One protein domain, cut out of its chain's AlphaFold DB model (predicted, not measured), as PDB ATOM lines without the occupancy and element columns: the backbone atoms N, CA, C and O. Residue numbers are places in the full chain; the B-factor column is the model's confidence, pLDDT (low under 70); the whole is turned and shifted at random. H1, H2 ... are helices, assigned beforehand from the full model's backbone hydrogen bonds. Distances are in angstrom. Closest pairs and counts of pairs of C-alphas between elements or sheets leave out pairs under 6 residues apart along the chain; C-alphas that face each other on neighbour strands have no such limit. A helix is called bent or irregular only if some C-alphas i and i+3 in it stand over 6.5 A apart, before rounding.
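This is residues 7 to 115 of the 244 residues of an uncharacterized protein of Halolamina pelagica (UniProt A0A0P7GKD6). One long helix, H1, runs along one side of a slab, with two short helices, H2 and H3, set steeply to it at two places along its length and a third, H4, beyond H2 on the side away from H1. Residues 32 to 46 fold back from the end of H1 toward H2, and residues 72 to 102 make a long loop with a small two-stranded tip around Ala 90. The printed part has 109 residues, with four named helices in the order H1, H2, H3, H4 and no named strand: all helix. It is only just loose, close to compact, with a radius of gyration of the C-alphas of 15.9 A, and it spans 47 by 31 by 16 A, only just flat.

Begin with H1, residues 7 to 31. Its residues 9 to 13 alone touch H2, residues 47 to 55, at a steep tilt of 67 degrees, only just short of about perpendicular; the closest C-alphas, of Leu 10 and Tyr 55, are 5.8 A apart. Its residues 21 to 25 alone touch H3, residues 61 to 71, at a steep tilt of 57 degrees, with the C-alphas of Thr 25 and Phe 68 closest at 7.3 A. H4, residues 103 to 114, touches H2 with residues 110 to 114 alone, at a shallow tilt of 28 degrees, opposite ways; the closest C-alphas, of Gly 47 and Leu 114, are 5.9 A apart. The helix packing is mostly crossed, but only just: of the 3 pairs of helices that touch, 1 is at a shallow tilt. H1 and H4 are apart. In H1, H3 and H4 every O i to N i+4 pair is within hydrogen-bond range; in H2 0 of 5 are, beside 4 of 6 O i to N i+3 pairs.

Find C-alpha 7 at (-6.425, 112.862, 44.214); from there H1 runs 36.4 A to C-alpha 31. H2, 15.3 A long, is irregular: C-alphas 48 and 51 are 7.0 A apart. H3 measures 15.5 A. H4 runs 14.7 A to C-alpha 114 at (-6.397, 137.263, 44.795) and is neither bent nor irregular, but only just: C-alphas 111 and 114 are 6.3 A apart.

The C-alphas farthest apart, of Glu 7 and Ala 90, are 47.3 A from each other. The links H1 to H2 and H3 to H4 are long; H2 to H3 is tight. Look also for short pairings, residues 35 to 36 with 77 to 78, parallel, and 87 to 88 with 93 to 94, antiparallel. The printed part has no cut, and pLDDT is under 70 at residues 40 to 41.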
ATOM      1  N   GLU A   7      -7.128 113.616  43.179       97.31
ATOM      2  CA  GLU A   7      -6.425 112.862  44.214       97.31
ATOM      3  C   GLU A   7      -4.969 112.568  43.834       97.31
ATOM      4  O   GLU A   7      -4.077 112.750  44.658       97.31
ATOM      5  N   GLU A   8      -4.691 112.240  42.570       96.38
ATOM      6  CA  GLU A   8      -3.315 112.074  42.083       96.38
ATOM      7  C   GLU A   8      -2.503 113.372  42.197       96.38
ATOM      8  O   GLU A   8      -1.327 113.338  42.563       96.38
ATOM      9  N   LYS A   9      -3.117 114.541  41.950       95.50
ATOM     10  CA  LYS A   9      -2.452 115.841  42.154       95.50
ATOM     11  C   LYS A   9      -2.094 116.077  43.618       95.50
ATOM     12  O   LYS A   9      -0.988 116.542  43.891       95.50
ATOM     13  N   LEU A  10      -2.999 115.763  44.547       96.19
ATOM     14  CA  LEU A  10      -2.740 115.892  45.984       96.19
ATOM     15  C   LEU A  10      -1.640 114.930  46.447       96.19
ATOM     16  O   LEU A  10      -0.703 115.352  47.117       96.19
ATOM     17  N   GLN A  11      -1.682 113.669  46.014       96.19
ATOM     18  CA  GLN A  11      -0.646 112.686  46.343       96.19
ATOM     19  C   GLN A  11       0.724 113.087  45.780       96.19
ATOM     20  O   GLN A  11       1.738 112.989  46.473       96.19
ATOM     21  N   ALA A  12       0.773 113.580  44.538       93.81
ATOM     22  CA  ALA A  12       2.008 114.061  43.930       93.81
ATOM     23  C   ALA A  12       2.574 115.282  44.671       93.81
ATOM     24  O   ALA A  12       3.783 115.345  44.898       93.81
ATOM     25  N   ARG A  13       1.710 116.221  45.080       94.19
ATOM     26  CA  ARG A  13       2.077 117.362  45.929       94.19
ATOM     27  C   ARG A  13       2.702 116.883  47.238       94.19
ATOM     28  O   ARG A  13       3.814 117.296  47.552       94.19
ATOM     29  N   ASP A  14       2.014 116.008  47.965       95.19
ATOM     30  CA  ASP A  14       2.441 115.542  49.290       95.19
ATOM     31  C   ASP A  14       3.757 114.765  49.219       95.19
ATOM     32  O   ASP A  14       4.640 114.964  50.052       95.19
ATOM     33  N   ARG A  15       3.946 113.964  48.162       95.19
ATOM     34  CA  ARG A  15       5.213 113.283  47.869       95.19
ATOM     35  C   ARG A  15       6.371 114.272  47.703       95.19
ATOM     36  O   ARG A  15       7.420 114.074  48.303       95.19
ATOM     37  N   VAL A  16       6.182 115.341  46.924       92.75
ATOM     38  CA  VAL A  16       7.223 116.368  46.716       92.75
ATOM     39  C   VAL A  16       7.498 117.150  48.001       92.75
ATOM     40  O   VAL A  16       8.642 117.513  48.268       92.75
ATOM     41  N   ILE A  17       6.466 117.429  48.801       93.19
ATOM     42  CA  ILE A  17       6.626 118.077  50.107       93.19
ATOM     43  C   ILE A  17       7.483 117.205  51.024       93.19
ATOM     44  O   ILE A  17       8.436 117.713  51.611       93.19
ATOM     45  N   LEU A  18       7.171 115.912  51.123       94.75
ATOM     46  CA  LEU A  18       7.922 114.963  51.937       94.75
ATOM     47  C   LEU A  18       9.389 114.877  51.492       94.75
ATOM     48  O   LEU A  18      10.281 115.072  52.310       94.75
ATOM     49  N   GLU A  19       9.637 114.693  50.193       93.75
ATOM     50  CA  GLU A  19      10.992 114.610  49.630       93.75
ATOM     51  C   GLU A  19      11.832 115.853  49.961       93.75
ATOM     52  O   GLU A  19      12.993 115.744  50.361       93.75
ATOM     53  N   LYS A  20      11.247 117.055  49.848       91.44
ATOM     54  CA  LYS A  20      11.931 118.311  50.197       91.44
ATOM     55  C   LYS A  20      12.286 118.385  51.679       91.44
ATOM     56  O   LYS A  20      13.373 118.850  52.010       91.44
ATOM     57  N   HIS A  21      11.375 117.967  52.552       93.00
ATOM     58  CA  HIS A  21      11.607 117.969  53.991       93.00
ATOM     59  C   HIS A  21      12.690 116.964  54.393       93.00
ATOM     60  O   HIS A  21      13.609 117.323  55.124       93.00
ATOM     61  N   GLU A  22      12.637 115.741  53.863       94.88
ATOM     62  CA  GLU A  22      13.656 114.715  54.096       94.88
ATOM     63  C   GLU A  22      15.034 115.173  53.609       94.88
ATOM     64  O   GLU A  22      16.024 115.047  54.330       94.88
ATOM     65  N   LEU A  23      15.105 115.763  52.412       93.12
ATOM     66  CA  LEU A  23      16.348 116.317  51.881       93.12
ATOM     67  C   LEU A  23      16.874 117.472  52.745       93.12
ATOM     68  O   LEU A  23      18.076 117.570  52.980       93.12
ATOM     69  N   ALA A  24      15.994 118.347  53.233       92.31
ATOM     70  CA  ALA A  24      16.384 119.437  54.120       92.31
ATOM     71  C   ALA A  24      16.936 118.926  55.461       92.31
ATOM     72  O   ALA A  24      17.955 119.435  55.918       92.31
ATOM     73  N   THR A  25      16.334 117.887  56.049       93.94
ATOM     74  CA  THR A  25      16.864 117.226  57.253       93.94
ATOM     75  C   THR A  25      18.251 116.629  57.000       93.94
ATOM     76  O   THR A  25      19.154 116.843  57.799       93.94
ATOM     77  N   GLN A  26      18.477 115.995  55.842       95.00
ATOM     78  CA  GLN A  26      19.807 115.480  55.478       95.00
ATOM     79  C   GLN A  26      20.877 116.580  55.410       95.00
ATOM     80  O   GLN A  26      22.040 116.321  55.715       95.00
ATOM     81  N   PHE A  27      20.517 117.806  55.012       94.25
ATOM     82  CA  PHE A  27      21.457 118.930  55.049       94.25
ATOM     83  C   PHE A  27      21.819 119.338  56.475       94.25
ATOM     84  O   PHE A  27      22.976 119.681  56.710       94.25
ATOM     85  N   VAL A  28      20.868 119.296  57.412       95.00
ATOM     86  CA  VAL A  28      21.147 119.571  58.828       95.00
ATOM     87  C   VAL A  28      22.091 118.506  59.383       95.00
ATOM     88  O   VAL A  28      23.151 118.861  59.888       95.00
ATOM     89  N   ASP A  29      21.783 117.225  59.167       94.06
ATOM     90  CA  ASP A  29      22.621 116.104  59.616       94.06
ATOM     91  C   ASP A  29      24.045 116.160  59.039       94.06
ATOM     92  O   ASP A  29      25.015 115.799  59.698       94.06
ATOM     93  N   LEU A  30      24.187 116.594  57.783       96.62
ATOM     94  CA  LEU A  30      25.483 116.668  57.107       96.62
ATOM     95  C   LEU A  30      26.336 117.854  57.573       96.62
ATOM     96  O   LEU A  30      27.565 117.762  57.571       96.62
ATOM     97  N   LEU A  31      25.702 118.992  57.857       96.19
ATOM     98  CA  LEU A  31      26.394 120.241  58.178       96.19
ATOM     99  C   LEU A  31      26.574 120.455  59.682       96.19
ATOM    100  O   LEU A  31      27.402 121.286  60.051       96.19
ATOM    101  N   GLU A  32      25.810 119.736  60.509       95.56
ATOM    102  CA  GLU A  32      25.790 119.824  61.974       95.56
ATOM    103  C   GLU A  32      25.749 121.284  62.491       95.56
ATOM    104  O   GLU A  32      26.625 121.697  63.256       95.56
ATOM    105  N   PRO A  33      24.791 122.126  62.046       94.75
ATOM    106  CA  PRO A  33      24.777 123.541  62.405       94.75
ATOM    107  C   PRO A  33      24.247 123.774  63.827       94.75
ATOM    108  O   PRO A  33      23.287 123.133  64.238       94.75
ATOM    109  N   ASP A  34      24.773 124.773  64.545       93.44
ATOM    110  CA  ASP A  34      24.169 125.209  65.820       93.44
ATOM    111  C   ASP A  34      22.741 125.754  65.602       93.44
ATOM    112  O   ASP A  34      21.825 125.489  66.377       93.44
ATOM    113  N   TYR A  35      22.553 126.501  64.507       92.56
ATOM    114  CA  TYR A  35      21.291 127.122  64.107       92.56
ATOM    115  C   TYR A  35      21.044 126.900  62.619       92.56
ATOM    116  O   TYR A  35      21.940 127.118  61.797       92.56
ATOM    117  N   TYR A  36      19.811 126.580  62.242       92.38
ATOM    118  CA  TYR A  36      19.392 126.568  60.844       92.38
ATOM    119  C   TYR A  36      18.062 127.292  60.669       92.38
ATOM    120  O   TYR A  36      17.188 127.279  61.527       92.38
ATOM    121  N   LEU A  37      17.926 127.952  59.524       89.69
ATOM    122  CA  LEU A  37      16.744 128.715  59.154       89.69
ATOM    123  C   LEU A  37      16.161 128.078  57.893       89.69
ATOM    124  O   LEU A  37      16.751 128.211  56.820       89.69
ATOM    125  N   PRO A  38      15.007 127.406  57.972       84.62
ATOM    126  CA  PRO A  38      14.279 127.003  56.781       84.62
ATOM    127  C   PRO A  38      13.699 128.245  56.093       84.62
ATOM    128  O   PRO A  38      12.625 128.741  56.436       84.62
ATOM    129  N   PHE A  39      14.434 128.789  55.120       74.56
ATOM    130  CA  PHE A  39      13.981 129.899  54.287       74.56
ATOM    131  C   PHE A  39      13.794 129.423  52.841       74.56
ATOM    132  O   PHE A  39      14.691 129.444  52.007       74.56
ATOM    133  N   ALA A  40      12.580 128.993  52.524       65.88
ATOM    134  CA  ALA A  40      12.090 128.957  51.155       65.88
ATOM    135  C   ALA A  40      10.781 129.746  51.152       65.88
ATOM    136  O   ALA A  40       9.919 129.522  52.000       65.88
ATOM    137  N   GLY A  41      10.693 130.755  50.285       67.25
ATOM    138  CA  GLY A  41       9.575 131.692  50.290       67.25
ATOM    139  C   GLY A  41       8.253 130.997  49.979       67.25
ATOM    140  O   GLY A  41       8.183 130.180  49.065       67.25
ATOM    141  N   GLU A  42       7.201 131.367  50.706       81.00
ATOM    142  CA  GLU A  42       5.845 131.045  50.285       81.00
ATOM    143  C   GLU A  42       5.439 131.972  49.139       81.00
ATOM    144  O   GLU A  42       5.628 133.188  49.212       81.00
ATOM    145  N   TYR A  43       4.816 131.413  48.111       88.69
ATOM    146  CA  TYR A  43       4.052 132.178  47.138       88.69
ATOM    147  C   TYR A  43       2.634 131.630  47.043       88.69
ATOM    148  O   TYR A  43       2.342 130.499  47.438       88.69
ATOM    149  N   VAL A  44       1.746 132.474  46.535       93.25
ATOM    150  CA  VAL A  44       0.332 132.173  46.368       93.25
ATOM    151  C   VAL A  44      -0.064 132.602  44.967       93.25
ATOM    152  O   VAL A  44       0.217 133.725  44.548       93.25
ATOM    153  N   LEU A  45      -0.698 131.691  44.243       95.62
ATOM    154  CA  LEU A  45      -1.227 131.926  42.910       95.62
ATOM    155  C   LEU A  45      -2.491 132.788  42.997       95.62
ATOM    156  O   LEU A  45      -3.304 132.622  43.910       95.62
ATOM    157  N   ALA A  46      -2.640 133.699  42.042       97.19
ATOM    158  CA  ALA A  46      -3.752 134.638  41.935       97.19
ATOM    159  C   ALA A  46      -4.508 134.437  40.612       97.19
ATOM    160  O   ALA A  46      -4.074 133.659  39.760       97.19
ATOM    161  N   GLY A  47      -5.624 135.146  40.454       97.25
ATOM    162  CA  GLY A  47      -6.470 135.081  39.268       97.25
ATOM    163  C   GLY A  47      -6.992 133.682  38.999       97.25
ATOM    164  O   GLY A  47      -7.224 132.897  39.924       97.25
ATOM    165  N   ASP A  48      -7.048 133.334  37.718       95.75
ATOM    166  CA  ASP A  48      -7.480 132.019  37.242       95.75
ATOM    167  C   ASP A  48      -6.566 130.869  37.708       95.75
ATOM    168  O   ASP A  48      -6.952 129.698  37.669       95.75
ATOM    169  N   LEU A  49      -5.371 131.179  38.226       97.12
ATOM    170  CA  LEU A  49      -4.454 130.197  38.809       97.12
ATOM    171  C   LEU A  49      -4.702 129.952  40.303       97.12
ATOM    172  O   LEU A  49      -4.164 128.991  40.855       97.12
ATOM    173  N   ALA A  50      -5.512 130.773  40.979       97.06
ATOM    174  CA  ALA A  50      -5.780 130.635  42.411       97.06
ATOM    175  C   ALA A  50      -6.292 129.235  42.825       97.06
ATOM    176  O   ALA A  50      -5.818 128.718  43.845       97.06
ATOM    177  N   PRO A  51      -7.158 128.547  42.050       95.31
ATOM    178  CA  PRO A  51      -7.576 127.180  42.366       95.31
ATOM    179  C   PRO A  51      -6.431 126.160  42.379       95.31
ATOM    180  O   PRO A  51      -6.566 125.097  42.990       95.31
ATOM    181  N   LEU A  52      -5.303 126.458  41.721       95.81
ATOM    182  CA  LEU A  52      -4.146 125.567  41.658       95.81
ATOM    183  C   LEU A  52      -3.312 125.572  42.942       95.81
ATOM    184  O   LEU A  52      -2.532 124.639  43.132       95.81
ATOM    185  N   ASN A  53      -3.492 126.553  43.840       94.94
ATOM    186  CA  ASN A  53      -2.751 126.640  45.106       94.94
ATOM    187  C   ASN A  53      -2.790 125.324  45.896       94.94
ATOM    188  O   ASN A  53      -1.761 124.879  46.399       94.94
ATOM    189  N   GLN A  54      -3.943 124.646  45.916       93.69
ATOM    190  CA  GLN A  54      -4.126 123.371  46.618       93.69
ATOM    191  C   GLN A  54      -3.233 122.234  46.092       93.69
ATOM    192  O   GLN A  54      -3.036 121.250  46.794       93.69
ATOM    193  N   TYR A  55      -2.695 122.345  44.874       94.88
ATOM    194  CA  TYR A  55      -1.826 121.338  44.257       94.88
ATOM    195  C   TYR A  55      -0.347 121.738  44.272       94.88
ATOM    196  O   TYR A  55       0.503 120.962  43.839       94.88
ATOM    197  N   THR A  56      -0.017 122.946  44.737       91.81
ATOM    198  CA  THR A  56       1.374 123.402  44.796       91.81
ATOM    199  C   THR A  56       2.105 122.739  45.959       91.81
ATOM    200  O   THR A  56       1.601 122.681  47.077       91.81
ATOM    201  N   ALA A  57       3.319 122.241  45.711       90.94
ATOM    202  CA  ALA A  57       4.192 121.684  46.749       90.94
ATOM    203  C   ALA A  57       4.929 122.805  47.508       90.94
ATOM    204  O   ALA A  57       6.168 122.853  47.532       90.94
ATOM    205  N   ASN A  58       4.135 123.736  48.041       87.56
ATOM    206  CA  ASN A  58       4.538 124.916  48.796       87.56
ATOM    207  C   ASN A  58       3.686 125.010  50.083       87.56
ATOM    208  O   ASN A  58       2.736 125.797  50.134       87.56
ATOM    209  N   PRO A  59       3.956 124.151  51.083       86.25
ATOM    210  CA  PRO A  59       3.182 124.121  52.316       86.25
ATOM    211  C   PRO A  59       3.407 125.400  53.136       86.25
ATOM    212  O   PRO A  59       4.438 126.062  52.981       86.25
ATOM    213  N   PRO A  60       2.472 125.749  54.033       87.81
ATOM    214  CA  PRO A  60       2.685 126.779  55.037       87.81
ATOM    215  C   PRO A  60       3.986 126.567  55.824       87.81
ATOM    216  O   PRO A  60       4.314 125.459  56.243       87.81
ATOM    217  N   ARG A  61       4.690 127.659  56.118       86.75
ATOM    218  CA  ARG A  61       5.927 127.703  56.912       86.75
ATOM    219  C   ARG A  61       5.795 127.012  58.263       86.75
ATOM    220  O   ARG A  61       6.762 126.426  58.735       86.75
ATOM    221  N   ILE A  62       4.608 127.063  58.865       87.75
ATOM    222  CA  ILE A  62       4.330 126.386  60.132       87.75
ATOM    223  C   ILE A  62       4.406 124.859  60.011       87.75
ATOM    224  O   ILE A  62       4.926 124.219  60.913       87.75
ATOM    225  N   GLU A  63       3.994 124.273  58.885       89.75
ATOM    226  CA  GLU A  63       4.116 122.826  58.669       89.75
ATOM    227  C   GLU A  63       5.584 122.407  58.557       89.75
ATOM    228  O   GLU A  63       5.979 121.383  59.112       89.75
ATOM    229  N   ALA A  64       6.411 123.229  57.902       89.50
ATOM    230  CA  ALA A  64       7.851 122.999  57.844       89.50
ATOM    231  C   ALA A  64       8.501 123.119  59.227       89.50
ATOM    232  O   ALA A  64       9.281 122.252  59.608       89.50
ATOM    233  N   TYR A  65       8.147 124.150  59.999       88.88
ATOM    234  CA  TYR A  65       8.603 124.292  61.383       88.88
ATOM    235  C   TYR A  65       8.256 123.046  62.214       88.88
ATOM    236  O   TYR A  65       9.144 122.431  62.798       88.88
ATOM    237  N   GLU A  66       6.996 122.604  62.177       91.25
ATOM    238  CA  GLU A  66       6.556 121.389  62.869       91.25
ATOM    239  C   GLU A  66       7.268 120.118  62.392       91.25
ATOM    240  O   GLU A  66       7.472 119.198  63.186       91.25
ATOM    241  N   TRP A  67       7.620 120.023  61.106       93.44
ATOM    242  CA  TRP A  67       8.411 118.908  60.595       93.44
ATOM    243  C   TRP A  67       9.796 118.881  61.235       93.44
ATOM    244  O   TRP A  67      10.210 117.839  61.743       93.44
ATOM    245  N   PHE A  68      10.510 120.006  61.213       92.38
ATOM    246  CA  PHE A  68      11.874 120.081  61.727       92.38
ATOM    247  C   PHE A  68      11.929 119.829  63.235       92.38
ATOM    248  O   PHE A  68      12.708 118.983  63.657       92.38
ATOM    249  N   GLU A  69      11.018 120.416  64.016       90.12
ATOM    250  CA  GLU A  69      10.900 120.164  65.465       90.12
ATOM    251  C   GLU A  69      10.676 118.680  65.810       90.12
ATOM    252  O   GLU A  69      10.995 118.228  66.904       90.12
ATOM    253  N   ARG A  70      10.083 117.901  64.895       93.94
ATOM    254  CA  ARG A  70       9.814 116.467  65.107       93.94
ATOM    255  C   ARG A  70      10.938 115.556  64.621       93.94
ATOM    256  O   ARG A  70      11.012 114.420  65.087       93.94
ATOM    257  N   ASN A  71      11.726 115.996  63.642       95.00
ATOM    258  CA  ASN A  71      12.632 115.126  62.885       95.00
ATOM    259  C   ASN A  71      14.111 115.511  63.002       95.00
ATOM    260  O   ASN A  71      14.955 114.725  62.581       95.00
ATOM    261  N   VAL A  72      14.431 116.682  63.551       93.38
ATOM    262  CA  VAL A  72      15.808 117.127  63.782       93.38
ATOM    263  C   VAL A  72      16.119 117.071  65.283       93.38
ATOM    264  O   VAL A  72      15.276 117.474  66.082       93.38
ATOM    265  N   PRO A  73      17.298 116.563  65.682       88.06
ATOM    266  CA  PRO A  73      17.754 116.575  67.071       88.06
ATOM    267  C   PRO A  73      17.809 117.973  67.722       88.06
ATOM    268  O   PRO A  73      18.149 118.957  67.069       88.06
ATOM    269  N   ASP A  74      17.542 118.036  69.033       85.31
ATOM    270  CA  ASP A  74      17.473 119.282  69.824       85.31
ATOM    271  C   ASP A  74      18.801 120.069  69.902       85.31
ATOM    272  O   ASP A  74      18.819 121.215  70.351       85.31
ATOM    273  N   ASP A  75      19.932 119.464  69.531       89.81
ATOM    274  CA  ASP A  75      21.239 120.125  69.448       89.81
ATOM    275  C   ASP A  75      21.403 121.011  68.205       89.81
ATOM    276  O   ASP A  75      22.342 121.805  68.154       89.81
ATOM    277  N   HIS A  76      20.463 120.944  67.258       92.50
ATOM    278  CA  HIS A  76      20.358 121.865  66.132       92.50
ATOM    279  C   HIS A  76      19.096 122.719  66.287       92.50
ATOM    280  O   HIS A  76      17.974 122.226  66.165       92.50
ATOM    281  N   GLU A  77      19.253 124.023  66.515       90.62
ATOM    282  CA  GLU A  77      18.105 124.899  66.753       90.62
ATOM    283  C   GLU A  77      17.454 125.343  65.431       90.62
ATOM    284  O   GLU A  77      18.069 126.025  64.599       90.62
ATOM    285  N   CYS A  78      16.180 124.978  65.253       91.62
ATOM    286  CA  CYS A  78      15.342 125.466  64.164       91.62
ATOM    287  C   CYS A  78      14.901 126.903  64.447       91.62
ATOM    288  O   CYS A  78      14.065 127.163  65.313       91.62
ATOM    289  N   VAL A  79      15.421 127.859  63.686       91.44
ATOM    290  CA  VAL A  79      15.082 129.273  63.849       91.44
ATOM    291  C   VAL A  79      14.054 129.660  62.796       91.44
ATOM    292  O   VAL A  79      14.318 129.545  61.605       91.44
ATOM    293  N   PHE A  80      12.897 130.180  63.209       90.62
ATOM    294  CA  PHE A  80      11.957 130.878  62.327       90.62
ATOM    295  C   PHE A  80      11.839 132.338  62.752       90.62
ATOM    296  O   PHE A  80      11.710 132.648  63.930       90.62
ATOM    297  N   LEU A  81      11.865 133.241  61.772       90.50
ATOM    298  CA  LEU A  81      11.779 134.683  62.001       90.50
ATOM    299  C   LEU A  81      10.525 135.272  61.348       90.50
ATOM    300  O   LEU A  81      10.125 134.854  60.245       90.50
ATOM    301  N   ASN A  82       9.940 136.267  62.022       90.56
ATOM    302  CA  ASN A  82       8.956 137.172  61.431       90.56
ATOM    303  C   ASN A  82       9.658 138.179  60.504       90.56
ATOM    304  O   ASN A  82      10.881 138.340  60.521       90.56
ATOM    305  N   SER A  83       8.882 138.866  59.665       89.12
ATOM    306  CA  SER A  83       9.432 139.876  58.757       89.12
ATOM    307  C   SER A  83      10.065 141.033  59.537       89.12
ATOM    308  O   SER A  83       9.389 141.670  60.338       89.12
ATOM    309  N   GLY A  84      11.344 141.317  59.276       92.88
ATOM    310  CA  GLY A  84      12.106 142.368  59.961       92.88
ATOM    311  C   GLY A  84      12.789 141.934  61.263       92.88
ATOM    312  O   GLY A  84      13.575 142.708  61.808       92.88
ATOM    313  N   GLU A  85      12.549 140.705  61.722       95.44
ATOM    314  CA  GLU A  85      13.149 140.153  62.939       95.44
ATOM    315  C   GLU A  85      14.510 139.497  62.674       95.44
ATOM    316  O   GLU A  85      14.907 139.262  61.530       95.44
ATOM    317  N   HIS A  86      15.259 139.230  63.744       94.88
ATOM    318  CA  HIS A  86      16.634 138.744  63.680       94.88
ATOM    319  C   HIS A  86      16.958 137.750  64.799       94.88
ATOM    320  O   HIS A  86      16.246 137.646  65.793       94.88
ATOM    321  N   ILE A  87      18.078 137.045  64.638       94.69
ATOM    322  CA  ILE A  87      18.716 136.234  65.676       94.69
ATOM    323  C   ILE A  87      20.098 136.810  65.993       94.69
ATOM    324  O   ILE A  87      20.871 137.144  65.092       94.69
ATOM    325  N   ASP A  88      20.419 136.925  67.277       95.00
ATOM    326  CA  ASP A  88      21.778 137.185  67.740       95.00
ATOM    327  C   ASP A  88      22.554 135.867  67.842       95.00
ATOM    328  O   ASP A  88      22.383 135.107  68.791       95.00
ATOM    329  N   LEU A  89      23.450 135.617  66.885       91.94
ATOM    330  CA  LEU A  89      24.256 134.393  66.818       91.94
ATOM    331  C   LEU A  89      25.219 134.211  68.002       91.94
ATOM    332  O   LEU A  89      25.677 133.100  68.244       91.94
ATOM    333  N   ALA A  90      25.559 135.276  68.738       92.94
ATOM    334  CA  ALA A  90      26.418 135.153  69.914       92.94
ATOM    335  C   ALA A  90      25.650 134.647  71.142       92.94
ATOM    336  O   ALA A  90      26.254 134.082  72.055       92.94
ATOM    337  N   THR A  91      24.337 134.891  71.195       92.75
ATOM    338  CA  THR A  91      23.494 134.544  72.347       92.75
ATOM    339  C   THR A  91      22.397 133.527  72.033       92.75
ATOM    340  O   THR A  91      21.755 133.056  72.970       92.75
ATOM    341  N   GLY A  92      22.175 133.206  70.756       90.31
ATOM    342  CA  GLY A  92      21.079 132.368  70.268       90.31
ATOM    343  C   GLY A  92      19.700 133.016  70.384       90.31
ATOM    344  O   GLY A  92      18.688 132.344  70.249       90.31
ATOM    345  N   ARG A  93      19.613 134.312  70.700       93.50
ATOM    346  CA  ARG A  93      18.328 134.951  71.011       93.50
ATOM    347  C   ARG A  93      17.678 135.515  69.760       93.50
ATOM    348  O   ARG A  93      18.251 136.391  69.113       93.50
ATOM    349  N   VAL A  94      16.461 135.065  69.476       94.81
ATOM    350  CA  VAL A  94      15.570 135.721  68.515       94.81
ATOM    351  C   VAL A  94      15.025 137.024  69.098       94.81
ATOM    352  O   VAL A  94      14.794 137.124  70.306       94.81
ATOM    353  N   SER A  95      14.854 138.038  68.251       96.69
ATOM    354  CA  SER A  95      14.332 139.342  68.665       96.69
ATOM    355  C   SER A  95      12.866 139.281  69.077       96.69
ATOM    356  O   SER A  95      12.497 139.938  70.045       96.69
ATOM    357  N   GLU A  96      12.074 138.441  68.409       96.19
ATOM    358  CA  GLU A  96      10.677 138.151  68.734       96.19
ATOM    359  C   GLU A  96      10.352 136.675  68.425       96.19
ATOM    360  O   GLU A  96      10.952 136.097  67.510       96.19
ATOM    361  N   PRO A  97       9.407 136.043  69.149       91.94
ATOM    362  CA  PRO A  97       8.913 134.707  68.816       91.94
ATOM    363  C   PRO A  97       8.257 134.670  67.433       91.94
ATOM    364  O   PRO A  97       7.559 135.605  67.043       91.94
ATOM    365  N   PHE A  98       8.428 133.569  66.699       90.44
ATOM    366  CA  PHE A  98       7.743 133.374  65.422       90.44
ATOM    367  C   PHE A  98       6.220 133.318  65.605       90.44
ATOM    368  O   PHE A  98       5.713 132.549  66.422       90.44
ATOM    369  N   GLU A  99       5.496 134.096  64.805       91.75
ATOM    370  CA  GLU A  99       4.037 134.099  64.751       91.75
ATOM    371  C   GLU A  99       3.563 133.497  63.417       91.75
ATOM    372  O   GLU A  99       3.766 134.088  62.349       91.75
ATOM    373  N   PRO A 100       2.929 132.312  63.439       89.06
ATOM    374  CA  PRO A 100       2.378 131.705  62.236       89.06
ATOM    375  C   PRO A 100       1.271 132.556  61.609       89.06
ATOM    376  O   PRO A 100       0.446 133.150  62.301       89.06
ATOM    377  N   ILE A 101       1.204 132.549  60.277       89.62
ATOM    378  CA  ILE A 101       0.102 133.178  59.544       89.62
ATOM    379  C   ILE A 101      -1.197 132.412  59.823       89.62
ATOM    380  O   ILE A 101      -1.229 131.180  59.744       89.62
ATOM    381  N   ASP A 102      -2.279 133.146  60.072       93.19
ATOM    382  CA  ASP A 102      -3.634 132.601  60.142       93.19
ATOM    383  C   ASP A 102      -4.056 132.041  58.769       93.19
ATOM    384  O   ASP A 102      -4.214 132.780  57.789       93.19
ATOM    385  N   GLN A 103      -4.219 130.718  58.699       91.25
ATOM    386  CA  GLN A 103      -4.516 130.019  57.448       91.25
ATOM    387  C   GLN A 103      -5.947 130.267  56.951       91.25
ATOM    388  O   GLN A 103      -6.154 130.309  55.740       91.25
ATOM    389  N   GLU A 104      -6.919 130.495  57.840       94.88
ATOM    390  CA  GLU A 104      -8.295 130.826  57.444       94.88
ATOM    391  C   GLU A 104      -8.347 132.225  56.824       94.88
ATOM    392  O   GLU A 104      -8.936 132.430  55.761       94.88
ATOM    393  N   THR A 105      -7.650 133.182  57.439       96.38
ATOM    394  CA  THR A 105      -7.515 134.548  56.922       96.38
ATOM    395  C   THR A 105      -6.774 134.561  55.583       96.38
ATOM    396  O   THR A 105      -7.200 135.247  54.649       96.38
ATOM    397  N   LYS A 106      -5.693 133.779  55.451       94.00
ATOM    398  CA  LYS A 106      -4.965 133.608  54.183       94.00
ATOM    399  C   LYS A 106      -5.881 133.045  53.095       94.00
ATOM    400  O   LYS A 106      -5.920 133.604  51.999       94.00
ATOM    401  N   GLN A 107      -6.641 131.993  53.395       94.88
ATOM    402  CA  GLN A 107      -7.562 131.376  52.440       94.88
ATOM    403  C   GLN A 107      -8.674 132.344  52.012       94.88
ATOM    404  O   GLN A 107      -8.926 132.503  50.819       94.88
ATOM    405  N   ALA A 108      -9.268 133.079  52.955       97.69
ATOM    406  CA  ALA A 108     -10.269 134.098  52.649       97.69
ATOM    407  C   ALA A 108      -9.705 135.205  51.740       97.69
ATOM    408  O   ALA A 108     -10.383 135.658  50.817       97.69
ATOM    409  N   TYR A 109      -8.457 135.633  51.958       97.38
ATOM    410  CA  TYR A 109      -7.792 136.609  51.090       97.38
ATOM    411  C   TYR A 109      -7.550 136.066  49.674       97.38
ATOM    412  O   TYR A 109      -7.709 136.800  48.696       97.38
ATOM    413  N   ILE A 110      -7.207 134.780  49.546       96.88
ATOM    414  CA  ILE A 110      -7.067 134.125  48.239       96.88
ATOM    415  C   ILE A 110      -8.388 134.190  47.479       96.88
ATOM    416  O   ILE A 110      -8.422 134.693  46.359       96.88
ATOM    417  N   GLU A 111      -9.466 133.732  48.105       97.25
ATOM    418  CA  GLU A 111     -10.776 133.586  47.466       97.25
ATOM    419  C   GLU A 111     -11.438 134.924  47.139       97.25
ATOM    420  O   GLU A 111     -12.082 135.051  46.105       97.25
ATOM    421  N   THR A 112     -11.289 135.926  48.007       97.44
ATOM    422  CA  THR A 112     -12.038 137.190  47.885       97.44
ATOM    423  C   THR A 112     -11.244 138.331  47.259       97.44
ATOM    424  O   THR A 112     -11.837 139.334  46.863       97.44
ATOM    425  N   VAL A 113      -9.912 138.219  47.195       97.94
ATOM    426  CA  VAL A 113      -9.043 139.290  46.684       97.94
ATOM    427  C   VAL A 113      -8.116 138.806  45.583       97.94
ATOM    428  O   VAL A 113      -7.999 139.489  44.569       97.94
ATOM    429  N   LEU A 114      -7.399 137.694  45.775       97.69
ATOM    430  CA  LEU A 114      -6.397 137.263  44.795       97.69
ATOM    431  C   LEU A 114      -7.021 136.589  43.578       97.69
ATOM    432  O   LEU A 114      -6.566 136.864  42.474       97.69
ATOM    433  N   ALA A 115      -8.047 135.760  43.763       97.62
ATOM    434  CA  ALA A 115      -8.744 135.064  42.682       97.62
ATOM    435  C   ALA A 115      -9.401 136.027  41.676       97.62
ATOM    436  O   ALA A 115      -9.520 135.702  40.505       97.62
TER     437      ALA A 115